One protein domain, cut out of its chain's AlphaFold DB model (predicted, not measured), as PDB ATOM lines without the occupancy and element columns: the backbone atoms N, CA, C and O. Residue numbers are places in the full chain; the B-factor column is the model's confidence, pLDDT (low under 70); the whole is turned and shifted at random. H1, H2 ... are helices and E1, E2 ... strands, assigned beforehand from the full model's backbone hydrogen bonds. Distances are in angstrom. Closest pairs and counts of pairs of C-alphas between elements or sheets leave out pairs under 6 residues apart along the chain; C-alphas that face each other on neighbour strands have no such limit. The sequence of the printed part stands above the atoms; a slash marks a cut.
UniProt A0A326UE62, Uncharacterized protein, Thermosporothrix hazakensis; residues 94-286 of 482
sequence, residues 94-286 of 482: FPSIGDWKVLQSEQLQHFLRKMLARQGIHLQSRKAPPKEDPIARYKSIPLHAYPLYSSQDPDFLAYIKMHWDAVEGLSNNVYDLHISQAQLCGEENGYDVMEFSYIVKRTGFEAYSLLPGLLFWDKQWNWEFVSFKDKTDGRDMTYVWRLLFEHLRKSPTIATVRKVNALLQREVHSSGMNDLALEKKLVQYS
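Overview. This is residues 94 to 286 of the 482 residues of an uncharacterized protein of Thermosporothrix hazakensis (UniProt A0A326UE62). A small sheet of three strands, E1 to E3, stands in the middle, with the helical hairpin of H9 and H10 on one side of it, H10 packing over one face, and the short helix H8 over the other face. H4 and H7 graze the sheet, H5 and H6 are near H4, and the long axis runs from H1, H2 and H3 at one end to H11, beyond H9, at the other, with residues 269 to 274 sticking out before H11. The printed part has 193 residues with eleven named helices and three named strands, in the order H1 H2 H3 E1 H4 H5 H6 H7 H8 E2 E3 H9 H10 H11; the class is mostly helix, and the sheet order E1, E2, E3 is antiparallel throughout. The whole is compact, with a radius of gyration of the C-alphas of 16.5 A, and only just elongated, spanning 50 by 33 by 32 A.

Along the chain. Start at Phe 94 and find C-alpha 100 at (14.826, 55.149, 36.890), where H1, residues 100 to 103, begins. H2, residues 106 to 118, runs 18.2 A, and after a long link comes H3, residues 134 to 140. Find C-alpha 144 at (17.511, 44.382, 40.908); from there E1 runs 13.2 A to residue 148. Five short helices follow: H4, residues 154 to 162, H5, 164 to 169, H6, 181 to 185, H7, 190 to 196, and H8, 198 to 203. Next come E2, residues 213 to 217, 13.4 A long, and E3, residues 223 to 227, 13.2 A long. H9, residues 234 to 250, runs 24.6 A, H10, residues 254 to 268, runs 21.4 A, and H11, residues 275 to 284, runs 14.9 A to C-alpha 284 at (18.070, 17.332, 41.437).

Arrangement. Look first at the sheet. E1 and E2 are antiparallel at 153 degrees, with N 146 and O 215 within hydrogen-bond range at 2.8 A. E2 and E3 form an antiparallel hairpin at 168 degrees, with N 214 and O 226 at 2.9 A. Residues 144 to 145 of E1 also pair, parallel, with residues 176 to 177. H10 lies over E3 at a height over the sheet of 8.5 A, along the strands at 24 degrees on the local plane; its closest C-alphas to E3 are those of Val 226 and Asn 261, 5.9 A apart. On the opposite face H8 lies over E2 at a height of 9.4 A, across the strands at 79 degrees on the local plane. H9 and H10, a helical hairpin, touch at Leu 244 and Val 260, C-alphas 6.3 A apart, opposite ways at a tilt of 35.3 degrees, only just steep. H9 touches H4 with residues 234 to 237 alone, the C-alphas of Tyr 159 and Gly 234 being closest at 6.7 A. H7 and H8 touch only at the corner, at Met 194 and Val 200, C-alphas 5.7 A apart. H1 and H3 only just touch, with 3 pairs of C-alphas within 8 A, the closest being Leu 103 and Pro 134 at 5.3 A. H11 is close to but not clearly touching H9, and H2 is apart from the sheet's strands. Every O i to N i+4 pair is within hydrogen-bond range in H2 to H8 and H10; it is 12 of 13 in H9 and 5 of 6 in H11, while H1 is too short for one.

Size, cuts and confidence. The two C-alphas farthest apart, those of Gln 107 and Ser 270, are 50.6 A apart. The printed part has no cut; its long links are H2 to H3 and H5 to H6. Mean pLDDT of the printed part is 73.3, and low values run, among others, through residues 94 to 136 and 267 to 286.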
ATOM      1  N   PHE A  94      24.101  55.550  27.607       54.56
ATOM      2  CA  PHE A  94      23.101  54.666  27.018       54.56
ATOM      3  C   PHE A  94      22.017  54.253  28.026       54.56
ATOM      4  O   PHE A  94      22.314  53.582  29.016       54.56
ATOM      5  N   PRO A  95      20.743  54.613  27.798       54.53
ATOM      6  CA  PRO A  95      19.679  54.295  28.739       54.53
ATOM      7  C   PRO A  95      19.510  52.776  28.890       54.53
ATOM      8  O   PRO A  95      19.291  52.062  27.907       54.53
ATOM      9  N   SER A  96      19.574  52.270  30.126       55.75
ATOM     10  CA  SER A  96      19.301  50.858  30.409       55.75
ATOM     11  C   SER A  96      17.812  50.581  30.567       55.75
ATOM     12  O   SER A  96      17.069  51.373  31.154       55.75
ATOM     13  N   ILE A  97      17.362  49.426  30.078       52.94
ATOM     14  CA  ILE A  97      16.002  48.941  30.334       52.94
ATOM     15  C   ILE A  97      15.868  48.781  31.849       52.94
ATOM     16  O   ILE A  97      16.600  47.998  32.442       52.94
ATOM     17  N   GLY A  98      14.970  49.549  32.467       50.22
ATOM     18  CA  GLY A  98      14.802  49.555  33.923       50.22
ATOM     19  C   GLY A  98      15.510  50.696  34.665       50.22
ATOM     20  O   GLY A  98      15.275  50.845  35.864       50.22
ATOM     21  N   ASP A  99      16.286  51.555  33.987       58.56
ATOM     22  CA  ASP A  99      16.797  52.788  34.605       58.56
ATOM     23  C   ASP A  99      15.621  53.643  35.097       58.56
ATOM     24  O   ASP A  99      14.644  53.856  34.376       58.56
ATOM     25  N   TRP A 100      15.739  54.171  36.313       54.06
ATOM     26  CA  TRP A 100      14.826  55.149  36.890       54.06
ATOM     27  C   TRP A 100      14.412  56.252  35.900       54.06
ATOM     28  O   TRP A 100      13.223  56.546  35.788       54.06
ATOM     29  N   LYS A 101      15.356  56.826  35.138       53.81
ATOM     30  CA  LYS A 101      15.057  57.878  34.144       53.81
ATOM     31  C   LYS A 101      14.285  57.346  32.931       53.81
ATOM     32  O   LYS A 101      13.412  58.029  32.402       53.81
ATOM     33  N   VAL A 102      14.567  56.112  32.516       56.03
ATOM     34  CA  VAL A 102      13.888  55.430  31.400       56.03
ATOM     35  C   VAL A 102      12.465  55.040  31.771       56.03
ATOM     36  O   VAL A 102      11.548  55.187  30.966       56.03
ATOM     37  N   LEU A 103      12.267  54.584  33.006       53.81
ATOM     38  CA  LEU A 103      10.963  54.221  33.552       53.81
ATOM     39  C   LEU A 103      10.035  55.439  33.705       53.81
ATOM     40  O   LEU A 103       8.822  55.278  33.641       53.81
ATOM     41  N   GLN A 104      10.578  56.652  33.843       52.66
ATOM     42  CA  GLN A 104       9.795  57.894  33.894       52.66
ATOM     43  C   GLN A 104       9.249  58.355  32.531       52.66
ATOM     44  O   GLN A 104       8.368  59.216  32.497       52.66
ATOM     45  N   SER A 105       9.744  57.806  31.415       55.84
ATOM     46  CA  SER A 105       9.395  58.255  30.065       55.84
ATOM     47  C   SER A 105       8.859  57.107  29.206       55.84
ATOM     48  O   SER A 105       9.621  56.327  28.637       55.84
ATOM     49  N   GLU A 106       7.532  57.031  29.045       53.91
ATOM     50  CA  GLU A 106       6.879  56.002  28.214       53.91
ATOM     51  C   GLU A 106       7.382  56.006  26.763       53.91
ATOM     52  O   GLU A 106       7.544  54.947  26.161       53.91
ATOM     53  N   GLN A 107       7.687  57.179  26.201       51.50
ATOM     54  CA  GLN A 107       8.238  57.299  24.847       51.50
ATOM     55  C   GLN A 107       9.665  56.755  24.754       51.50
ATOM     56  O   GLN A 107       9.982  56.085  23.775       51.50
ATOM     57  N   LEU A 108      10.506  56.977  25.769       54.06
ATOM     58  CA  LEU A 108      11.853  56.408  25.814       54.06
ATOM     59  C   LEU A 108      11.797  54.892  26.025       54.06
ATOM     60  O   LEU A 108      12.514  54.143  25.366       54.06
ATOM     61  N   GLN A 109      10.882  54.423  26.872       58.03
ATOM     62  CA  GLN A 109      10.627  53.000  27.055       58.03
ATOM     63  C   GLN A 109      10.124  52.348  25.757       58.03
ATOM     64  O   GLN A 109      10.578  51.264  25.394       58.03
ATOM     65  N   HIS A 110       9.209  53.002  25.037       57.56
ATOM     66  CA  HIS A 110       8.704  52.541  23.746       57.56
ATOM     67  C   HIS A 110       9.797  52.559  22.672       57.56
ATOM     68  O   HIS A 110       9.931  51.601  21.914       57.56
ATOM     69  N   PHE A 111      10.612  53.613  22.637       58.31
ATOM     70  CA  PHE A 111      11.762  53.746  21.752       58.31
ATOM     71  C   PHE A 111      12.770  52.613  21.974       58.31
ATOM     72  O   PHE A 111      13.096  51.907  21.021       58.31
ATOM     73  N   LEU A 112      13.169  52.353  23.221       58.00
ATOM     74  CA  LEU A 112      14.099  51.271  23.556       58.00
ATOM     75  C   LEU A 112      13.509  49.900  23.241       58.00
ATOM     76  O   LEU A 112      14.163  49.092  22.592       58.00
ATOM     77  N   ARG A 113      12.238  49.657  23.589       61.38
ATOM     78  CA  ARG A 113      11.518  48.430  23.200       61.38
ATOM     79  C   ARG A 113      11.532  48.221  21.687       61.38
ATOM     80  O   ARG A 113      11.770  47.110  21.225       61.38
ATOM     81  N   LYS A 114      11.299  49.280  20.909       57.81
ATOM     82  CA  LYS A 114      11.297  49.235  19.443       57.81
ATOM     83  C   LYS A 114      12.698  49.001  18.873       57.81
ATOM     84  O   LYS A 114      12.826  48.298  17.876       57.81
ATOM     85  N   MET A 115      13.737  49.565  19.485       53.84
ATOM     86  CA  MET A 115      15.125  49.327  19.081       53.84
ATOM     87  C   MET A 115      15.584  47.902  19.395       53.84
ATOM     88  O   MET A 115      16.181  47.268  18.533       53.84
ATOM     89  N   LEU A 116      15.239  47.365  20.566       55.78
ATOM     90  CA  LEU A 116      15.541  45.981  20.948       55.78
ATOM     91  C   LEU A 116      14.806  44.977  20.059       55.78
ATOM     92  O   LEU A 116      15.415  44.029  19.571       55.78
ATOM     93  N   ALA A 117      13.535  45.247  19.746       57.19
ATOM     94  CA  ALA A 117      12.761  44.427  18.820       57.19
ATOM     95  C   ALA A 117      13.386  44.379  17.414       57.19
ATOM     96  O   ALA A 117      13.338  43.342  16.762       57.19
ATOM     97  N   ARG A 118      14.017  45.469  16.948       52.41
ATOM     98  CA  ARG A 118      14.770  45.485  15.675       52.41
ATOM     99  C   ARG A 118      16.034  44.621  15.707       52.41
ATOM    100  O   ARG A 118      16.538  44.278  14.648       52.41
ATOM    101  N   GLN A 119      16.532  44.292  16.895       48.38
ATOM    102  CA  GLN A 119      17.708  43.450  17.120       48.38
ATOM    103  C   GLN A 119      17.324  42.006  17.494       48.38
ATOM    104  O   GLN A 119      18.165  41.247  17.965       48.38
ATOM    105  N   GLY A 120      16.049  41.627  17.328       47.91
ATOM    106  CA  GLY A 120      15.541  40.297  17.683       47.91
ATOM    107  C   GLY A 120      15.388  40.055  19.189       47.91
ATOM    108  O   GLY A 120      15.121  38.929  19.597       47.91
ATOM    109  N   ILE A 121      15.543  41.092  20.022       49.06
ATOM    110  CA  ILE A 121      15.386  41.017  21.479       49.06
ATOM    111  C   ILE A 121      13.981  41.509  21.829       49.06
ATOM    112  O   ILE A 121      13.705  42.712  21.879       49.06
ATOM    113  N   HIS A 122      13.067  40.570  22.052       54.31
ATOM    114  CA  HIS A 122      11.680  40.869  22.390       54.31
ATOM    115  C   HIS A 122      11.475  40.816  23.907       54.31
ATOM    116  O   HIS A 122      11.317  39.751  24.487       54.31
ATOM    117  N   LEU A 123      11.420  41.986  24.553       53.31
ATOM    118  CA  LEU A 123      11.003  42.096  25.958       53.31
ATOM    119  C   LEU A 123       9.615  41.468  26.140       53.31
ATOM    120  O   LEU A 123       8.725  41.751  25.331       53.31
ATOM    121  N   GLN A 124       9.403  40.664  27.192       49.50
ATOM    122  CA  GLN A 124       8.140  39.941  27.414       49.50
ATOM    123  C   GLN A 124       6.907  40.872  27.360       49.50
ATOM    124  O   GLN A 124       6.494  41.479  28.348       49.50
ATOM    125  N   SER A 125       6.256  40.946  26.194       40.88
ATOM    126  CA  SER A 125       5.134  41.850  25.912       40.88
ATOM    127  C   SER A 125       3.767  41.154  25.961       40.88
ATOM    128  O   SER A 125       2.861  41.504  25.201       40.88
ATOM    129  N   ARG A 126       3.585  40.128  26.806       34.16
ATOM    130  CA  ARG A 126       2.272  39.456  26.954       34.16
ATOM    131  C   ARG A 126       1.554  39.683  28.273       34.16
ATOM    132  O   ARG A 126       0.387  39.319  28.388       34.16
ATOM    133  N   LYS A 127       2.167  40.380  29.220       35.81
ATOM    134  CA  LYS A 127       1.369  41.246  30.084       35.81
ATOM    135  C   LYS A 127       1.341  42.590  29.368       35.81
ATOM    136  O   LYS A 127       2.385  43.039  28.892       35.81
ATOM    137  N   ALA A 128       0.174  43.234  29.285       34.06
ATOM    138  CA  ALA A 128       0.172  44.690  29.154       34.06
ATOM    139  C   ALA A 128       1.252  45.230  30.115       34.06
ATOM    140  O   ALA A 128       1.419  44.597  31.172       34.06
ATOM    141  N   PRO A 129       1.996  46.317  29.793       39.69
ATOM    142  CA  PRO A 129       2.773  46.986  30.838       39.69
ATOM    143  C   PRO A 129       1.851  47.022  32.054       39.69
ATOM    144  O   PRO A 129       0.661  47.328  31.860       39.69
ATOM    145  N   PRO A 130       2.282  46.485  33.217       42.88
ATOM    146  CA  PRO A 130       1.367  46.388  34.339       42.88
ATOM    147  C   PRO A 130       0.706  47.760  34.447       42.88
ATOM    148  O   PRO A 130       1.375  48.769  34.247       42.88
ATOM    149  N   LYS A 131      -0.618  47.823  34.651       44.69
ATOM    150  CA  LYS A 131      -1.299  49.129  34.803       44.69
ATOM    151  C   LYS A 131      -0.603  50.009  35.857       44.69
ATOM    152  O   LYS A 131      -0.836  51.206  35.930       44.69
ATOM    153  N   GLU A 132       0.195  49.366  36.698       50.75
ATOM    154  CA  GLU A 132       1.165  49.921  37.613       50.75
ATOM    155  C   GLU A 132       2.270  50.680  36.866       50.75
ATOM    156  O   GLU A 132       3.110  50.105  36.174       50.75
ATOM    157  N   ASP A 133       2.259  51.990  37.095       58.69
ATOM    158  CA  ASP A 133       3.386  52.912  36.988       58.69
ATOM    159  C   ASP A 133       4.756  52.188  37.073       58.69
ATOM    160  O   ASP A 133       5.024  51.491  38.058       58.69
ATOM    161  N   PRO A 134       5.647  52.337  36.076       57.50
ATOM    162  CA  PRO A 134       7.005  51.793  36.097       57.50
ATOM    163  C   PRO A 134       7.774  52.063  37.405       57.50
ATOM    164  O   PRO A 134       8.553  51.222  37.860       57.50
ATOM    165  N   ILE A 135       7.504  53.197  38.061       58.09
ATOM    166  CA  ILE A 135       8.044  53.533  39.385       58.09
ATOM    167  C   ILE A 135       7.453  52.628  40.470       58.09
ATOM    168  O   ILE A 135       8.173  52.186  41.369       58.09
ATOM    169  N   ALA A 136       6.154  52.340  40.412       63.19
ATOM    170  CA  ALA A 136       5.500  51.401  41.314       63.19
ATOM    171  C   ALA A 136       6.058  49.981  41.146       63.19
ATOM    172  O   ALA A 136       6.281  49.319  42.158       63.19
ATOM    173  N   ARG A 137       6.388  49.551  39.915       70.00
ATOM    174  CA  ARG A 137       7.102  48.281  39.683       70.00
ATOM    175  C   ARG A 137       8.491  48.296  40.313       70.00
ATOM    176  O   ARG A 137       8.795  47.418  41.113       70.00
ATOM    177  N   TYR A 138       9.308  49.307  40.024       73.50
ATOM    178  CA  TYR A 138      10.641  49.412  40.625       73.50
ATOM    179  C   TYR A 138      10.564  49.365  42.165       73.50
ATOM    180  O   TYR A 138      11.351  48.701  42.836       73.50
ATOM    181  N   LYS A 139       9.543  50.006  42.747       71.25
ATOM    182  CA  LYS A 139       9.265  49.970  44.189       71.25
ATOM    183  C   LYS A 139       8.642  48.669  44.691       71.25
ATOM    184  O   LYS A 139       8.691  48.451  45.900       71.25
ATOM    185  N   SER A 140       8.051  47.822  43.854       77.75
ATOM    186  CA  SER A 140       7.409  46.572  44.282       77.75
ATOM    187  C   SER A 140       8.355  45.380  44.184       77.75
ATOM    188  O   SER A 140       8.332  44.513  45.059       77.75
ATOM    189  N   ILE A 141       9.263  45.384  43.208       84.50
ATOM    190  CA  ILE A 141      10.264  44.333  43.036       84.50
ATOM    191  C   ILE A 141      11.297  44.395  44.182       84.50
ATOM    192  O   ILE A 141      11.717  45.483  44.579       84.50
ATOM    193  N   PRO A 142      11.662  43.260  44.802       88.88
ATOM    194  CA  PRO A 142      12.539  43.252  45.976       88.88
ATOM    195  C   PRO A 142      14.031  43.372  45.635       88.88
ATOM    196  O   PRO A 142      14.791  43.876  46.459       88.88
ATOM    197  N   LEU A 143      14.439  42.939  44.441       92.50
ATOM    198  CA  LEU A 143      15.826  42.954  43.986       92.50
ATOM    199  C   LEU A 143      15.957  43.503  42.569       92.50
ATOM    200  O   LEU A 143      15.057  43.411  41.742       92.50
ATOM    201  N   HIS A 144      17.137  43.992  42.254       90.69
ATOM    202  CA  HIS A 144      17.511  44.382  40.908       90.69
ATOM    203  C   HIS A 144      18.863  43.761  40.576       90.69
ATOM    204  O   HIS A 144      19.644  43.472  41.483       90.69
ATOM    205  N   ALA A 145      19.116  43.508  39.297       91.75
ATOM    206  CA  ALA A 145      20.327  42.867  38.811       91.75
ATOM    207  C   ALA A 145      20.877  43.598  37.583       91.75
ATOM    208  O   ALA A 145      20.099  44.047  36.750       91.75
ATOM    209  N   TYR A 146      22.198  43.691  37.453       90.31
ATOM    210  CA  TYR A 146      22.878  44.296  36.306       90.31
ATOM    211  C   TYR A 146      23.954  43.323  35.800       90.31
ATOM    212  O   TYR A 146      24.818  42.930  36.592       90.31
ATOM    213  N   PRO A 147      23.934  42.896  34.526       91.19
ATOM    214  CA  PRO A 147      24.994  42.087  33.956       91.19
ATOM    215  C   PRO A 147      26.202  42.963  33.618       91.19
ATOM    216  O   PRO A 147      26.098  43.950  32.889       91.19
ATOM    217  N   LEU A 148      27.361  42.577  34.140       91.12
ATOM    218  CA  LEU A 148      28.643  43.223  33.888       91.12
ATOM    219  C   LEU A 148      29.551  42.228  33.167       91.12
ATOM    220  O   LEU A 148      29.824  41.148  33.685       91.12
ATOM    221  N   TYR A 149      30.003  42.570  31.966       90.38
ATOM    222  CA  TYR A 149      30.860  41.721  31.135       90.38
ATOM    223  C   TYR A 149      31.678  42.580  30.183       90.38
ATOM    224  O   TYR A 149      31.193  43.600  29.704       90.38
ATOM    225  N   SER A 150      32.916  42.199  29.911       86.69
ATOM    226  CA  SER A 150      33.808  42.921  29.010       86.69
ATOM    227  C   SER A 150      33.747  42.377  27.577       86.69
ATOM    228  O   SER A 150      33.154  41.333  27.309       86.69
ATOM    229  N   SER A 151      34.426  43.045  26.643       79.44
ATOM    230  CA  SER A 151      34.653  42.508  25.293       79.44
ATOM    231  C   SER A 151      35.466  41.202  25.282       79.44
ATOM    232  O   SER A 151      35.489  40.509  24.268       79.44
ATOM    233  N   GLN A 152      36.108  40.847  26.401       82.56
ATOM    234  CA  GLN A 152      36.836  39.589  26.582       82.56
ATOM    235  C   GLN A 152      35.923  38.430  27.011       82.56
ATOM    236  O   GLN A 152      36.398  37.303  27.114       82.56
ATOM    237  N   ASP A 153      34.621  38.683  27.190       85.25
ATOM    238  CA  ASP A 153      33.636  37.713  27.681       85.25
ATOM    239  C   ASP A 153      32.548  37.382  26.624       85.25
ATOM    240  O   ASP A 153      31.347  37.484  26.911       85.25
ATOM    241  N   PRO A 154      32.914  37.000  25.381       81.62
ATOM    242  CA  PRO A 154      31.955  36.839  24.284       81.62
ATOM    243  C   PRO A 154      30.936  35.724  24.543       81.62
ATOM    244  O   PRO A 154      29.782  35.843  24.129       81.62
ATOM    245  N   ASP A 155      31.330  34.672  25.264       85.38
ATOM    246  CA  ASP A 155      30.457  33.542  25.585       85.38
ATOM    247  C   ASP A 155      29.345  33.939  26.563       85.38
ATOM    248  O   ASP A 155      28.204  33.500  26.417       85.38
ATOM    249  N   PHE A 156      29.639  34.826  27.521       87.19
ATOM    250  CA  PHE A 156      28.645  35.334  28.467       87.19
ATOM    251  C   PHE A 156      27.610  36.218  27.762       87.19
ATOM    252  O   PHE A 156      26.404  36.070  27.979       87.19
ATOM    253  N   LEU A 157      28.064  37.094  26.858       84.06
ATOM    254  CA  LEU A 157      27.176  37.912  26.032       84.06
ATOM    255  C   LEU A 157      26.312  37.046  25.107       84.06
ATOM    256  O   LEU A 157      25.098  37.249  25.026       84.06
ATOM    257  N   ALA A 158      26.919  36.072  24.426       83.06
ATOM    258  CA  ALA A 158      26.205  35.139  23.563       83.06
ATOM    259  C   ALA A 158      25.138  34.361  24.347       83.06
ATOM    260  O   ALA A 158      24.002  34.254  23.887       83.06
ATOM    261  N   TYR A 159      25.471  33.901  25.557       87.19
ATOM    262  CA  TYR A 159      24.532  33.225  26.447       87.19
ATOM    263  C   TYR A 159      23.348  34.127  26.823       87.19
ATOM    264  O   TYR A 159      22.196  33.714  26.685       87.19
ATOM    265  N   ILE A 160      23.602  35.369  27.263       84.38
ATOM    266  CA  ILE A 160      22.537  36.322  27.619       84.38
ATOM    267  C   ILE A 160      21.622  36.591  26.423       84.38
ATOM    268  O   ILE A 160      20.406  36.576  26.591       84.38
ATOM    269  N   LYS A 161      22.178  36.801  25.224       80.56
ATOM    270  CA  LYS A 161      21.388  37.031  24.003       80.56
ATOM    271  C   LYS A 161      20.533  35.823  23.639       80.56
ATOM    272  O   LYS A 161      19.340  35.966  23.398       80.56
ATOM    273  N   MET A 162      21.138  34.637  23.624       79.25
ATOM    274  CA  MET A 162      20.470  33.393  23.237       79.25
ATOM    275  C   MET A 162      19.356  32.999  24.211       79.25
ATOM    276  O   MET A 162      18.363  32.393  23.812       79.25
ATOM    277  N   HIS A 163      19.516  33.330  25.492       79.25
ATOM    278  CA  HIS A 163      18.604  32.920  26.556       79.25
ATOM    279  C   HIS A 163      17.859  34.088  27.201       79.25
ATOM    280  O   HIS A 163      17.334  33.920  28.303       79.25
ATOM    281  N   TRP A 164      17.784  35.245  26.535       79.44
ATOM    282  CA  TRP A 164      17.200  36.464  27.097       79.44
ATOM    283  C   TRP A 164      15.797  36.227  27.662       79.44
ATOM    284  O   TRP A 164      15.561  36.506  28.831       79.44
ATOM    285  N   ASP A 165      14.905  35.602  26.893       66.12
ATOM    286  CA  ASP A 165      13.525  35.326  27.317       66.12
ATOM    287  C   ASP A 165      13.443  34.463  28.578       66.12
ATOM    288  O   ASP A 165      12.546  34.634  29.409       66.12
ATOM    289  N   ALA A 166      14.371  33.513  28.720       71.75
ATOM    290  CA  ALA A 166      14.462  32.667  29.897       71.75
ATOM    291  C   ALA A 166      15.029  33.469  31.072       71.75
ATOM    292  O   ALA A 166      14.431  33.477  32.141       71.75
ATOM    293  N   VAL A 167      16.130  34.191  30.873       76.44
ATOM    294  CA  VAL A 167      16.780  35.019  31.897       76.44
ATOM    295  C   VAL A 167      15.839  36.120  32.417       76.44
ATOM    296  O   VAL A 167      15.712  36.301  33.630       76.44
ATOM    297  N   GLU A 168      15.118  36.799  31.525       70.75
ATOM    298  CA  GLU A 168      14.064  37.768  31.840       70.75
ATOM    299  C   GLU A 168      12.846  37.071  32.471       70.75
ATOM    300  O   GLU A 168      12.309  37.538  33.475       70.75
ATOM    301  N   GLY A 169      12.429  35.909  31.963       65.06
ATOM    302  CA  GLY A 169      11.319  35.129  32.524       65.06
ATOM    303  C   GLY A 169      11.558  34.639  33.957       65.06
ATOM    304  O   GLY A 169      10.612  34.538  34.745       65.06
ATOM    305  N   LEU A 170      12.818  34.383  34.321       65.62
ATOM    306  CA  LEU A 170      13.246  34.054  35.684       65.62
ATOM    307  C   LEU A 170      13.174  35.277  36.626       65.62
ATOM    308  O   LEU A 170      13.137  35.107  37.844       65.62
ATOM    309  N   SER A 171      13.100  36.498  36.093       66.56
ATOM    310  CA  SER A 171      13.104  37.740  36.876       66.56
ATOM    311  C   SER A 171      11.726  38.050  37.505       66.56
ATOM    312  O   SER A 171      11.620  38.222  38.719       66.56
ATOM    313  N   ASN A 172      10.632  37.971  36.735       69.69
ATOM    314  CA  ASN A 172       9.221  38.125  37.150       69.69
ATOM    315  C   ASN A 172       8.967  39.092  38.343       69.69
ATOM    316  O   ASN A 172       9.116  40.298  38.180       69.69
ATOM    317  N   ASN A 173       8.543  38.593  39.519       74.19
ATOM    318  CA  ASN A 173       8.330  39.389  40.749       74.19
ATOM    319  C   ASN A 173       9.504  39.266  41.748       74.19
ATOM    320  O   ASN A 173       9.370  39.614  42.920       74.19
ATOM    321  N   VAL A 174      10.616  38.672  41.315       81.94
ATOM    322  CA  VAL A 174      11.741  38.242  42.155       81.94
ATOM    323  C   VAL A 174      12.892  39.237  42.040       81.94
ATOM    324  O   VAL A 174      13.432  39.657  43.056       81.94
ATOM    325  N   TYR A 175      13.251  39.627  40.821       85.69
ATOM    326  CA  TYR A 175      14.180  40.718  40.553       85.69
ATOM    327  C   TYR A 175      13.872  41.349  39.190       85.69
ATOM    328  O   TYR A 175      13.170  40.738  38.394       85.69
ATOM    329  N   ASP A 176      14.398  42.540  38.911       84.38
ATOM    330  CA  ASP A 176      14.435  43.105  37.554       84.38
ATOM    331  C   ASP A 176      15.873  43.063  37.025       84.38
ATOM    332  O   ASP A 176      16.802  43.419  37.753       84.38
ATOM    333  N   LEU A 177      16.062  42.630  35.777       84.50
ATOM    334  CA  LEU A 177      17.364  42.650  35.109       84.50
ATOM    335  C   LEU A 177      17.505  43.927  34.272       84.50
ATOM    336  O   LEU A 177      16.698  44.180  33.381       84.50
ATOM    337  N   HIS A 178      18.553  44.693  34.547       83.12
ATOM    338  CA  HIS A 178      18.862  45.965  33.908       83.12
ATOM    339  C   HIS A 178      20.036  45.775  32.966       83.12
ATOM    340  O   HIS A 178      21.141  45.517  33.423       83.12
ATOM    341  N   ILE A 179      19.807  45.888  31.663       79.88
ATOM    342  CA  ILE A 179      20.863  45.844  30.647       79.88
ATOM    343  C   ILE A 179      20.672  47.017  29.692       79.88
ATOM    344  O   ILE A 179      19.534  47.383  29.363       79.88
ATOM    345  N   SER A 180      21.769  47.641  29.272       75.44
ATOM    346  CA  SER A 180      21.706  48.683  28.252       75.44
ATOM    347  C   SER A 180      21.613  48.080  26.851       75.44
ATOM    348  O   SER A 180      22.021  46.946  26.579       75.44
ATOM    349  N   GLN A 181      21.061  48.861  25.928       67.75
ATOM    350  CA  GLN A 181      21.079  48.476  24.527       67.75
ATOM    351  C   GLN A 181      22.511  48.455  23.979       67.75
ATOM    352  O   GLN A 181      22.845  47.543  23.230       67.75
ATOM    353  N   ALA A 182      23.358  49.415  24.353       68.75
ATOM    354  CA  ALA A 182      24.738  49.458  23.881       68.75
ATOM    355  C   ALA A 182      25.527  48.226  24.329       68.75
ATOM    356  O   ALA A 182      26.260  47.646  23.532       68.75
ATOM    357  N   GLN A 183      25.273  47.737  25.543       76.31
ATOM    358  CA  GLN A 183      25.794  46.462  26.019       76.31
ATOM    359  C   GLN A 183      25.351  45.300  25.125       76.31
ATOM    360  O   GLN A 183      26.173  44.524  24.637       76.31
ATOM    361  N   LEU A 184      24.054  45.215  24.816       71.56
ATOM    362  CA  LEU A 184      23.535  44.201  23.895       71.56
ATOM    363  C   LEU A 184      24.093  44.344  22.469       71.56
ATOM    364  O   LEU A 184      24.278  43.338  21.788       71.56
ATOM    365  N   CYS A 185      24.413  45.549  22.010       67.38
ATOM    366  CA  CYS A 185      25.038  45.784  20.706       67.38
ATOM    367  C   CYS A 185      26.563  45.568  20.711       67.38
ATOM    368  O   CYS A 185      27.165  45.544  19.642       67.38
ATOM    369  N   GLY A 186      27.188  45.371  21.879       71.00
ATOM    370  CA  GLY A 186      28.647  45.318  22.020       71.00
ATOM    371  C   GLY A 186      29.336  46.682  21.867       71.00
ATOM    372  O   GLY A 186      30.545  46.734  21.667       71.00
ATOM    373  N   GLU A 187      28.567  47.770  21.944       68.62
ATOM    374  CA  GLU A 187      29.021  49.167  21.892       68.62
ATOM    375  C   GLU A 187      29.410  49.706  23.278       68.62
ATOM    376  O   GLU A 187      30.112  50.706  23.376       68.62
ATOM    377  N   GLU A 188      28.964  49.034  24.340       74.75
ATOM    378  CA  GLU A 188      29.298  49.319  25.733       74.75
ATOM    379  C   GLU A 188      29.698  48.007  26.410       74.75
ATOM    380  O   GLU A 188      29.088  46.958  26.191       74.75
ATOM    381  N   ASN A 189      30.735  48.037  27.231       80.62
ATOM    382  CA  ASN A 189      31.183  46.879  27.986       80.62
ATOM    383  C   ASN A 189      31.144  47.170  29.498       80.62
ATOM    384  O   ASN A 189      30.790  48.252  29.953       80.62
ATOM    385  N   GLY A 190      31.477  46.175  30.311       79.75
ATOM    386  CA  GLY A 190      31.399  46.254  31.766       79.75
ATOM    387  C   GLY A 190      32.275  47.356  32.356       79.75
ATOM    388  O   GLY A 190      31.898  47.918  33.380       79.75
ATOM    389  N   TYR A 191      33.401  47.693  31.715       82.50
ATOM    390  CA  TYR A 191      34.256  48.811  32.115       82.50
ATOM    391  C   TYR A 191      33.516  50.139  31.979       82.50
ATOM    392  O   TYR A 191      33.450  50.887  32.952       82.50
ATOM    393  N   ASP A 192      32.883  50.365  30.827       79.12
ATOM    394  CA  ASP A 192      32.093  51.568  30.557       79.12
ATOM    395  C   ASP A 192      30.933  51.687  31.557       79.12
ATOM    396  O   ASP A 192      30.731  52.730  32.179       79.12
ATOM    397  N   VAL A 193      30.223  50.584  31.818       80.62
ATOM    398  CA  VAL A 193      29.133  50.573  32.803       80.62
ATOM    399  C   VAL A 193      29.644  50.885  34.208       80.62
ATOM    400  O   VAL A 193      29.023  51.673  34.916       80.62
ATOM    401  N   MET A 194      30.761  50.304  34.646       80.12
ATOM    402  CA  MET A 194      31.337  50.623  35.959       80.12
ATOM    403  C   MET A 194      31.784  52.089  36.051       80.12
ATOM    404  O   MET A 194      31.647  52.710  37.107       80.12
ATOM    405  N   GLU A 195      32.275  52.662  34.952       76.62
ATOM    406  CA  GLU A 195      32.750  54.044  34.896       76.62
ATOM    407  C   GLU A 195      31.620  55.075  34.791       76.62
ATOM    408  O   GLU A 195      31.749  56.168  35.344       76.62
ATOM    409  N   PHE A 196      30.500  54.763  34.138       74.31
ATOM    410  CA  PHE A 196      29.454  55.752  33.846       74.31
ATOM    411  C   PHE A 196      28.121  55.481  34.553       74.31
ATOM    412  O   PHE A 196      27.378  56.428  34.825       74.31
ATOM    413  N   SER A 197      27.829  54.240  34.959       77.12
ATOM    414  CA  SER A 197      26.566  53.908  35.628       77.12
ATOM    415  C   SER A 197      26.514  54.448  37.054       77.12
ATOM    416  O   SER A 197      27.272  54.045  37.942       77.12
ATOM    417  N   TYR A 198      25.529  55.310  37.308       72.88
ATOM    418  CA  TYR A 198      25.230  55.801  38.652       72.88
ATOM    419  C   TYR A 198      24.914  54.659  39.632       72.88
ATOM    420  O   TYR A 198      25.327  54.714  40.790       72.88
ATOM    421  N   ILE A 199      24.204  53.619  39.175       77.00
ATOM    422  CA  ILE A 199      23.812  52.472  40.008       77.00
ATOM    423  C   ILE A 199      25.060  51.735  40.489       77.00
ATOM    424  O   ILE A 199      25.218  51.521  41.691       77.00
ATOM    425  N   VAL A 200      25.968  51.400  39.570       80.50
ATOM    426  CA  VAL A 200      27.180  50.642  39.901       80.50
ATOM    427  C   VAL A 200      28.095  51.458  40.811       80.50
ATOM    428  O   VAL A 200      28.489  50.967  41.870       80.50
ATOM    429  N   LYS A 201      28.311  52.744  40.504       79.50
ATOM    430  CA  LYS A 201      29.059  53.660  41.382       79.50
ATOM    431  C   LYS A 201      28.490  53.727  42.793       79.50
ATOM    432  O   LYS A 201      29.237  53.733  43.764       79.50
ATOM    433  N   ARG A 202      27.162  53.748  42.921       78.38
ATOM    434  CA  ARG A 202      26.488  53.817  44.220       78.38
ATOM    435  C   ARG A 202      26.640  52.541  45.048       78.38
ATOM    436  O   ARG A 202      26.594  52.625  46.270       78.38
ATOM    437  N   THR A 203      26.848  51.390  44.409       82.19
ATOM    438  CA  THR A 203      27.221  50.157  45.124       82.19
ATOM    439  C   THR A 203      28.686  50.159  45.576       82.19
ATOM    440  O   THR A 203      29.016  49.496  46.554       82.19
ATOM    441  N   GLY A 204      29.566  50.923  44.922       83.50
ATOM    442  CA  GLY A 204      31.010  50.885  45.188       83.50
ATOM    443  C   GLY A 204      31.681  49.602  44.686       83.50
ATOM    444  O   GLY A 204      32.713  49.194  45.213       83.50
ATOM    445  N   PHE A 205      31.078  48.922  43.708       86.88
ATOM    446  CA  PHE A 205      31.666  47.741  43.087       86.88
ATOM    447  C   PHE A 205      32.807  48.138  42.137       86.88
ATOM    448  O   PHE A 205      32.567  48.771  41.114       86.88
ATOM    449  N   GLU A 206      34.037  47.726  42.460       83.75
ATOM    450  CA  GLU A 206      35.259  48.048  41.691       83.75
ATOM    451  C   GLU A 206      36.080  46.794  41.320       83.75
ATOM    452  O   GLU A 206      37.252  46.859  40.947       83.75
ATOM    453  N   ALA A 207      35.490  45.602  41.439       85.19
ATOM    454  CA  ALA A 207      36.209  44.342  41.273       85.19
ATOM    455  C   ALA A 207      36.224  43.864  39.810       85.19
ATOM    456  O   ALA A 207      35.688  42.805  39.484       85.19
ATOM    457  N   TYR A 208      36.906  44.613  38.937       85.12
ATOM    458  CA  TYR A 208      37.094  44.295  37.509       85.12
ATOM    459  C   TYR A 208      37.565  42.855  37.260       85.12
ATOM    460  O   TYR A 208      37.140  42.192  36.320       85.12
ATOM    461  N   SER A 209      38.422  42.346  38.149       85.88
ATOM    462  CA  SER A 209      38.980  40.995  38.060       85.88
ATOM    463  C   SER A 209      37.962  39.868  38.248       85.88
ATOM    464  O   SER A 209      38.344  38.716  38.056       85.88
ATOM    465  N   LEU A 210      36.718  40.168  38.639       88.38
ATOM    466  CA  LEU A 210      35.640  39.196  38.836       88.38
ATOM    467  C   LEU A 210      34.671  39.113  37.648       88.38
ATOM    468  O   LEU A 210      33.748  38.299  37.695       88.38
ATOM    469  N   LEU A 211      34.852  39.928  36.607       90.44
ATOM    470  CA  LEU A 211      34.031  39.846  35.400       90.44
ATOM    471  C   LEU A 211      34.260  38.523  34.635       90.44
ATOM    472  O   LEU A 211      35.357  37.963  34.728       90.44
ATOM    473  N   PRO A 212      33.238  38.025  33.908       93.69
ATOM    474  CA  PRO A 212      31.877  38.561  33.801       93.69
ATOM    475  C   PRO A 212      30.999  38.145  34.995       93.69
ATOM    476  O   PRO A 212      31.343  37.234  35.748       93.69
ATOM    477  N   GLY A 213      29.846  38.789  35.188       93.56
ATOM    478  CA  GLY A 213      28.870  38.357  36.188       93.56
ATOM    479  C   GLY A 213      27.659  39.261  36.388       93.56
ATOM    480  O   GLY A 213      27.329  40.090  35.542       93.56
ATOM    481  N   LEU A 214      26.964  39.061  37.510       94.06
ATOM    482  CA  LEU A 214      25.733  39.772  37.863       94.06
ATOM    483  C   LEU A 214      25.906  40.540  39.170       94.06
ATOM    484  O   LEU A 214      26.183  39.946  40.212       94.06
ATOM    485  N   LEU A 215      25.664  41.846  39.122       94.62
ATOM    486  CA  LEU A 215      25.567  42.700  40.300       94.62
ATOM    487  C   LEU A 215      24.109  42.780  40.753       94.62
ATOM    488  O   LEU A 215      23.283  43.332  40.034       94.62
ATOM    489  N   PHE A 216      23.796  42.265  41.940       95.06
ATOM    490  CA  PHE A 216      22.473  42.391  42.553       95.06
ATOM    491  C   PHE A 216      22.448  43.523  43.575       95.06
ATOM    492  O   PHE A 216      23.403  43.663  44.336       95.06
ATOM    493  N   TRP A 217      21.343  44.268  43.663       94.50
ATOM    494  CA  TRP A 217      21.096  45.231  44.742       94.50
ATOM    495  C   TRP A 217      19.636  45.248  45.205       94.50
ATOM    496  O   TRP A 217      18.725  44.860  44.470       94.50
ATOM    497  N   ASP A 218      19.417  45.692  46.443       92.88
ATOM    498  CA  ASP A 218      18.094  45.975  47.004       92.88
ATOM    499  C   ASP A 218      17.843  47.488  47.171       92.88
ATOM    500  O   ASP A 218      18.672  48.339  46.845       92.88
ATOM    501  N   LYS A 219      16.668  47.845  47.698       85.94
ATOM    502  CA  LYS A 219      16.247  49.246  47.901       85.94
ATOM    503  C   LYS A 219      17.055  49.976  48.970       85.94
ATOM    504  O   LYS A 219      17.061  51.206  48.997       85.94
ATOM    505  N   GLN A 220      17.700  49.229  49.861       88.12
ATOM    506  CA  GLN A 220      18.594  49.753  50.884       88.12
ATOM    507  C   GLN A 220      20.036  49.862  50.369       88.12
ATOM    508  O   GLN A 220      20.912  50.248  51.138       88.12
ATOM    509  N   TRP A 221      20.274  49.579  49.081       87.44
ATOM    510  CA  TRP A 221      21.595  49.558  48.448       87.44
ATOM    511  C   TRP A 221      22.542  48.514  49.037       87.44
ATOM    512  O   TRP A 221      23.752  48.587  48.822       87.44
ATOM    513  N   ASN A 222      22.009  47.499  49.726       92.94
ATOM    514  CA  ASN A 222      22.799  46.298  49.935       92.94
ATOM    515  C   ASN A 222      22.987  45.641  48.577       92.94
ATOM    516  O   ASN A 222      22.050  45.572  47.781       92.94
ATOM    517  N   TRP A 223      24.183  45.130  48.335       95.56
ATOM    518  CA  TRP A 223      24.504  44.495  47.073       95.56
ATOM    519  C   TRP A 223      25.330  43.230  47.281       95.56
ATOM    520  O   TRP A 223      25.859  42.973  48.372       95.56
ATOM    521  N   GLU A 224      25.375  42.422  46.229       96.94
ATOM    522  CA  GLU A 224      26.217  41.237  46.116       96.94
ATOM    523  C   GLU A 224      26.538  40.978  44.639       96.94
ATOM    524  O   GLU A 224      25.670  41.152  43.780       96.94
ATOM    525  N   PHE A 225      27.768  40.552  44.340       95.38
ATOM    526  CA  PHE A 225      28.194  40.247  42.974       95.38
ATOM    527  C   PHE A 225      28.431  38.748  42.787       95.38
ATOM    528  O   PHE A 225      29.206  38.133  43.520       95.38
ATOM    529  N   VAL A 226      27.792  38.167  41.776       94.94
ATOM    530  CA  VAL A 226      27.937  36.752  41.418       94.94
ATOM    531  C   VAL A 226      28.790  36.655  40.161       94.94
ATOM    532  O   VAL A 226      28.342  37.013  39.073       94.94
ATOM    533  N   SER A 227      30.023  36.175  40.326       92.88
ATOM    534  CA  SER A 227      30.989  36.022  39.236       92.88
ATOM    535  C   SER A 227      30.748  34.750  38.422       92.88
ATOM    536  O   SER A 227      30.441  33.689  38.967       92.88
ATOM    537  N   PHE A 228      30.948  34.870  37.113       91.62
ATOM    538  CA  PHE A 228      30.944  33.805  36.112       91.62
ATOM    539  C   PHE A 228      32.339  33.609  35.488       91.62
ATOM    540  O   PHE A 228      32.480  32.862  34.529       91.62
ATOM    541  N   LYS A 229      33.384  34.247  36.031       83.56
ATOM    542  CA  LYS A 229      34.757  34.193  35.502       83.56
ATOM    543  C   LYS A 229      35.274  32.776  35.255       83.56
ATOM    544  O   LYS A 229      35.857  32.502  34.215       83.56
ATOM    545  N   ASP A 230      35.007  31.867  36.187       79.38
ATOM    546  CA  ASP A 230      35.456  30.473  36.102       79.38
ATOM    547  C   ASP A 230      34.395  29.558  35.461       79.38
ATOM    548  O   ASP A 230      34.303  28.376  35.804       79.38
ATOM    549  N   LYS A 231      33.500  30.113  34.634       79.69
ATOM    550  CA  LYS A 231      32.331  29.433  34.051       79.69
ATOM    551  C   LYS A 231      32.347  29.662  32.543       79.69
ATOM    552  O   LYS A 231      31.673  30.545  32.023       79.69
ATOM    553  N   THR A 232      33.181  28.886  31.857       64.19
ATOM    554  CA  THR A 232      33.537  29.119  30.448       64.19
ATOM    555  C   THR A 232      32.589  28.459  29.452       64.19
ATOM    556  O   THR A 232      32.683  28.736  28.263       64.19
ATOM    557  N   ASP A 233      31.697  27.566  29.894       78.38
ATOM    558  CA  ASP A 233      30.735  26.902  29.013       78.38
ATOM    559  C   ASP A 233      29.278  27.245  29.375       78.38
ATOM    560  O   ASP A 233      28.949  27.669  30.486       78.38
ATOM    561  N   GLY A 234      28.370  27.070  28.411       78.00
ATOM    562  CA  GLY A 234      26.953  27.378  28.614       78.00
ATOM    563  C   GLY A 234      26.274  26.517  29.690       78.00
ATOM    564  O   GLY A 234      25.256  26.936  30.246       78.00
ATOM    565  N   ARG A 235      26.814  25.335  30.028       80.06
ATOM    566  CA  ARG A 235      26.252  24.455  31.073       80.06
ATOM    567  C   ARG A 235      26.519  25.026  32.453       80.06
ATOM    568  O   ARG A 235      25.603  25.079  33.272       80.06
ATOM    569  N   ASP A 236      27.735  25.499  32.671       83.62
ATOM    570  CA  ASP A 236      28.150  26.165  33.894       83.62
ATOM    571  C   ASP A 236      27.348  27.449  34.124       83.62
ATOM    572  O   ASP A 236      26.811  27.663  35.215       83.62
ATOM    573  N   MET A 237      27.170  28.266  33.080       88.00
ATOM    574  CA  MET A 237      26.311  29.452  33.157       88.00
ATOM    575  C   MET A 237      24.860  29.065  33.479       88.00
ATOM    576  O   MET A 237      24.254  29.636  34.390       88.00
ATOM    577  N   THR A 238      24.315  28.046  32.800       85.88
ATOM    578  CA  THR A 238      22.969  27.513  33.076       85.88
ATOM    579  C   THR A 238      22.825  27.070  34.528       85.88
ATOM    580  O   THR A 238      21.801  27.340  35.160       85.88
ATOM    581  N   TYR A 239      23.835  26.396  35.075       88.31
ATOM    582  CA  TYR A 239      23.836  25.946  36.460       88.31
ATOM    583  C   TYR A 239      23.774  27.128  37.437       88.31
ATOM    584  O   TYR A 239      22.907  27.135  38.314       88.31
ATOM    585  N   VAL A 240      24.613  28.152  37.246       90.44
ATOM    586  CA  VAL A 240      24.607  29.363  38.085       90.44
ATOM    587  C   VAL A 240      23.237  30.047  38.048       90.44
ATOM    588  O   VAL A 240      22.661  30.327  39.102       90.44
ATOM    589  N   TRP A 241      22.668  30.250  36.854       89.31
ATOM    590  CA  TRP A 241      21.340  30.853  36.689       89.31
ATOM    591  C   TRP A 241      20.234  30.048  37.380       89.31
ATOM    592  O   TRP A 241      19.386  30.623  38.067       89.31
ATOM    593  N   ARG A 242      20.249  28.715  37.252       86.81
ATOM    594  CA  ARG A 242      19.278  27.833  37.922       86.81
ATOM    595  C   ARG A 242      19.404  27.907  39.438       86.81
ATOM    596  O   ARG A 242      18.387  28.023  40.119       86.81
ATOM    597  N   LEU A 243      20.631  27.863  39.953       90.00
ATOM    598  CA  LEU A 243      20.886  27.896  41.387       90.00
ATOM    599  C   LEU A 243      20.434  29.226  41.999       90.00
ATOM    600  O   LEU A 243      19.773  29.224  43.042       90.00
ATOM    601  N   LEU A 244      20.730  30.343  41.324       91.12
ATOM    602  CA  LEU A 244      20.233  31.668  41.695       91.12
ATOM    603  C   LEU A 244      18.708  31.685  41.725       91.12
ATOM    604  O   LEU A 244      18.118  32.014  42.754       91.12
ATOM    605  N   PHE A 245      18.058  31.283  40.633       87.38
ATOM    606  CA  PHE A 245      16.605  31.345  40.531       87.38
ATOM    607  C   PHE A 245      15.893  30.482  41.577       87.38
ATOM    608  O   PHE A 245      14.942  30.940  42.212       87.38
ATOM    609  N   GLU A 246      16.354  29.249  41.794       87.44
ATOM    610  CA  GLU A 246      15.738  28.333  42.755       87.44
ATOM    611  C   GLU A 246      15.723  28.917  44.177       87.44
ATOM    612  O   GLU A 246      14.741  28.778  44.913       87.44
ATOM    613  N   HIS A 247      16.802  29.600  44.559       92.00
ATOM    614  CA  HIS A 247      16.932  30.217  45.872       92.00
ATOM    615  C   HIS A 247      16.177  31.544  45.954       92.00
ATOM    616  O   HIS A 247      15.431  31.767  46.911       92.00
ATOM    617  N   LEU A 248      16.316  32.402  44.943       90.50
ATOM    618  CA  LEU A 248      15.673  33.714  44.915       90.50
ATOM    619  C   LEU A 248      14.148  33.608  44.859       90.50
ATOM    620  O   LEU A 248      13.462  34.383  45.516       90.50
ATOM    621  N   ARG A 249      13.598  32.593  44.184       87.56
ATOM    622  CA  ARG A 249      12.150  32.339  44.175       87.56
ATOM    623  C   ARG A 249      11.591  32.022  45.566       87.56
ATOM    624  O   ARG A 249      10.430  32.321  45.831       87.56
ATOM    625  N   LYS A 250      12.393  31.408  46.443       90.00
ATOM    626  CA  LYS A 250      12.011  31.119  47.837       90.00
ATOM    627  C   LYS A 250      12.172  32.358  48.720       90.00
ATOM    628  O   LYS A 250      11.355  32.583  49.606       90.00
ATOM    629  N   SER A 251      13.231  33.139  48.502       92.75
ATOM    630  CA  SER A 251      13.512  34.354  49.266       92.75
ATOM    631  C   SER A 251      14.350  35.337  48.436       92.75
ATOM    632  O   SER A 251      15.570  35.168  48.350       92.75
ATOM    633  N   PRO A 252      13.741  36.369  47.828       93.44
ATOM    634  CA  PRO A 252      14.453  37.310  46.973       93.44
ATOM    635  C   PRO A 252      15.133  38.397  47.810       93.44
ATOM    636  O   PRO A 252      14.635  39.511  47.943       93.44
ATOM    637  N   THR A 253      16.265  38.059  48.428       95.69
ATOM    638  CA  THR A 253      17.050  38.992  49.248       95.69
ATOM    639  C   THR A 253      18.531  38.923  48.898       95.69
ATOM    640  O   THR A 253      19.019  37.898  48.421       95.69
ATOM    641  N   ILE A 254      19.279  39.981  49.214       96.56
ATOM    642  CA  ILE A 254      20.740  39.992  49.058       96.56
ATOM    643  C   ILE A 254      21.415  38.920  49.927       96.56
ATOM    644  O   ILE A 254      22.396  38.310  49.510       96.56
ATOM    645  N   ALA A 255      20.856  38.601  51.099       96.31
ATOM    646  CA  ALA A 255      21.334  37.488  51.922       96.31
ATOM    647  C   ALA A 255      21.220  36.135  51.194       96.31
ATOM    648  O   ALA A 255      22.102  35.283  51.311       96.31
ATOM    649  N   THR A 256      20.166  35.949  50.398       96.12
ATOM    650  CA  THR A 256      20.016  34.771  49.538       96.12
ATOM    651  C   THR A 256      21.052  34.756  48.418       96.12
ATOM    652  O   THR A 256      21.662  33.712  48.196       96.12
ATOM    653  N   VAL A 257      21.302  35.896  47.759       96.19
ATOM    654  CA  VAL A 257      22.360  36.003  46.734       96.19
ATOM    655  C   VAL A 257      23.719  35.625  47.334       96.19
ATOM    656  O   VAL A 257      24.408  34.771  46.784       96.19
ATOM    657  N   ARG A 258      24.059  36.145  48.522       96.88
ATOM    658  CA  ARG A 258      25.277  35.787  49.278       96.88
ATOM    659  C   ARG A 258      25.388  34.302  49.558       96.88
ATOM    660  O   ARG A 258      26.449  33.710  49.379       96.88
ATOM    661  N   LYS A 259      24.288  33.690  50.000       95.00
ATOM    662  CA  LYS A 259      24.237  32.251  50.257       95.00
ATOM    663  C   LYS A 259      24.544  31.461  48.985       95.00
ATOM    664  O   LYS A 259      25.335  30.527  49.050       95.00
ATOM    665  N   VAL A 260      23.948  31.834  47.851       93.75
ATOM    666  CA  VAL A 260      24.218  31.190  46.557       93.75
ATOM    667  C   VAL A 260      25.670  31.398  46.136       93.75
ATOM    668  O   VAL A 260      26.335  30.429  45.779       93.75
ATOM    669  N   ASN A 261      26.195  32.618  46.260       93.50
ATOM    670  CA  ASN A 261      27.586  32.926  45.937       93.50
ATOM    671  C   ASN A 261      28.554  32.056  46.764       93.50
ATOM    672  O   ASN A 261      29.449  31.414  46.222       93.50
ATOM    673  N   ALA A 262      28.307  31.914  48.071       91.62
ATOM    674  CA  ALA A 262      29.095  31.044  48.945       91.62
ATOM    675  C   ALA A 262      29.011  29.551  48.568       91.62
ATOM    676  O   ALA A 262      29.991  28.825  48.742       91.62
ATOM    677  N   LEU A 263      27.864  29.078  48.062       90.25
ATOM    678  CA  LEU A 263      27.733  27.712  47.539       90.25
ATOM    679  C   LEU A 263      28.593  27.524  46.287       90.25
ATOM    680  O   LEU A 263      29.378  26.581  46.242       90.25
ATOM    681  N   LEU A 264      28.512  28.452  45.330       88.94
ATOM    682  CA  LEU A 264      29.307  28.410  44.099       88.94
ATOM    683  C   LEU A 264      30.811  28.379  44.402       88.94
ATOM    684  O   LEU A 264      31.536  27.557  43.847       88.94
ATOM    685  N   GLN A 265      31.271  29.195  45.352       84.19
ATOM    686  CA  GLN A 265      32.682  29.237  45.750       84.19
ATOM    687  C   GLN A 265      33.162  27.937  46.416       84.19
ATOM    688  O   GLN A 265      34.284  27.490  46.173       84.19
ATOM    689  N   ARG A 266      32.324  27.282  47.232       80.62
ATOM    690  CA  ARG A 266      32.669  25.993  47.867       80.62
ATOM    691  C   ARG A 266      32.785  24.852  46.857       80.62
ATOM    692  O   ARG A 266      33.585  23.937  47.061       80.62
ATOM    693  N   GLU A 267      32.009  24.896  45.780       67.19
ATOM    694  CA  GLU A 267      32.050  23.867  44.738       67.19
ATOM    695  C   GLU A 267      33.312  23.963  43.871       67.19
ATOM    696  O   GLU A 267      33.902  22.932  43.559       67.19
ATOM    697  N   VAL A 268      33.807  25.176  43.598       60.44
ATOM    698  CA  VAL A 268      35.078  25.387  42.875       60.44
ATOM    699  C   VAL A 268      36.282  24.826  43.648       60.44
ATOM    700  O   VAL A 268      37.205  24.280  43.052       60.44
ATOM    701  N   HIS A 269      36.257  24.885  44.983       49.97
ATOM    702  CA  HIS A 269      37.355  24.398  45.827       49.97
ATOM    703  C   HIS A 269      37.331  22.881  46.086       49.97
ATOM    704  O   HIS A 269      38.307  22.345  46.610       49.97
ATOM    705  N   SER A 270      36.238  22.176  45.762       48.94
ATOM    706  CA  SER A 270      36.060  20.760  46.128       48.94
ATOM    707  C   SER A 270      36.164  19.767  44.967       48.94
ATOM    708  O   SER A 270      36.285  18.572  45.230       48.94
ATOM    709  N   SER A 271      36.167  20.194  43.700       42.12
ATOM    710  CA  SER A 271      36.409  19.308  42.547       42.12
ATOM    711  C   SER A 271      36.713  20.104  41.277       42.12
ATOM    712  O   SER A 271      35.952  21.000  40.923       42.12
ATOM    713  N   GLY A 272      37.727  19.691  40.508       46.16
ATOM    714  CA  GLY A 272      37.640  19.819  39.051       46.16
ATOM    715  C   GLY A 272      36.402  19.035  38.612       46.16
ATOM    716  O   GLY A 272      36.370  17.811  38.742       46.16
ATOM    717  N   MET A 273      35.325  19.733  38.259       45.50
ATOM    718  CA  MET A 273      34.025  19.111  38.014       45.50
ATOM    719  C   MET A 273      34.083  18.225  36.765       45.50
ATOM    720  O   MET A 273      34.197  18.717  35.650       45.50
ATOM    721  N   ASN A 274      33.969  16.907  36.949       49.12
ATOM    722  CA  ASN A 274      33.686  15.984  35.850       49.12
ATOM    723  C   ASN A 274      32.209  16.114  35.435       49.12
ATOM    724  O   ASN A 274      31.328  16.095  36.302       49.12
ATOM    725  N   ASP A 275      31.944  16.152  34.123       44.59
ATOM    726  CA  ASP A 275      30.620  16.306  33.481       44.59
ATOM    727  C   ASP A 275      29.493  15.464  34.127       44.59
ATOM    728  O   ASP A 275      28.366  15.928  34.298       44.59
ATOM    729  N   LEU A 276      29.807  14.250  34.592       45.94
ATOM    730  CA  LEU A 276      28.847  13.315  35.195       45.94
ATOM    731  C   LEU A 276      28.300  13.769  36.570       45.94
ATOM    732  O   LEU A 276      27.193  13.396  36.968       45.94
ATOM    733  N   ALA A 277      29.077  14.547  37.332       52.75
ATOM    734  CA  ALA A 277      28.652  15.078  38.630       52.75
ATOM    735  C   ALA A 277      27.709  16.281  38.464       52.75
ATOM    736  O   ALA A 277      26.770  16.439  39.249       52.75
ATOM    737  N   LEU A 278      27.930  17.083  37.416       50.09
ATOM    738  CA  LEU A 278      27.073  18.207  37.046       50.09
ATOM    739  C   LEU A 278      25.697  17.704  36.587       50.09
ATOM    740  O   LEU A 278      24.679  18.195  37.067       50.09
ATOM    741  N   GLU A 279      25.653  16.659  35.753       48.69
ATOM    742  CA  GLU A 279      24.400  16.035  35.299       48.69
ATOM    743  C   GLU A 279      23.544  15.518  36.462       48.69
ATOM    744  O   GLU A 279      22.355  15.828  36.543       48.69
ATOM    745  N   LYS A 280      24.141  14.798  37.423       54.75
ATOM    746  CA  LYS A 280      23.413  14.302  38.607       54.75
ATOM    747  C   LYS A 280      22.842  15.428  39.470       54.75
ATOM    748  O   LYS A 280      21.738  15.284  39.993       54.75
ATOM    749  N   LYS A 281      23.562  16.546  39.610       53.66
ATOM    750  CA  LYS A 281      23.075  17.723  40.342       53.66
ATOM    751  C   LYS A 281      21.987  18.459  39.561       53.66
ATOM    752  O   LYS A 281      20.965  18.795  40.142       53.66
ATOM    753  N   LEU A 282      22.140  18.649  38.249       48.19
ATOM    754  CA  LEU A 282      21.131  19.285  37.387       48.19
ATOM    755  C   LEU A 282      19.790  18.532  37.398       48.19
ATOM    756  O   LEU A 282      18.742  19.175  37.345       48.19
ATOM    757  N   VAL A 283      19.818  17.201  37.537       52.09
ATOM    758  CA  VAL A 283      18.624  16.358  37.734       52.09
ATOM    759  C   VAL A 283      17.936  16.634  39.078       52.09
ATOM    760  O   VAL A 283      16.715  16.611  39.147       52.09
ATOM    761  N   GLN A 284      18.670  16.971  40.142       47.09
ATOM    762  CA  GLN A 284      18.070  17.332  41.437       47.09
ATOM    763  C   GLN A 284      17.282  18.656  41.375       47.09
ATOM    764  O   GLN A 284      16.357  18.861  42.161       47.09
ATOM    765  N   TYR A 285      17.603  19.529  40.419       43.62
ATOM    766  CA  TYR A 285      16.938  20.820  40.206       43.62
ATOM    767  C   TYR A 285      15.800  20.758  39.165       43.62
ATOM    768  O   TYR A 285      15.273  21.794  38.753       43.62
ATOM    769  N   SER A 286      15.389  19.558  38.735       37.94
ATOM    770  CA  SER A 286      14.436  19.343  37.633       37.94
ATOM    771  C   SER A 286      12.962  19.628  37.964       37.94
ATOM    772  O   SER A 286      12.097  19.394  37.123       37.94
TER     773      SER A 286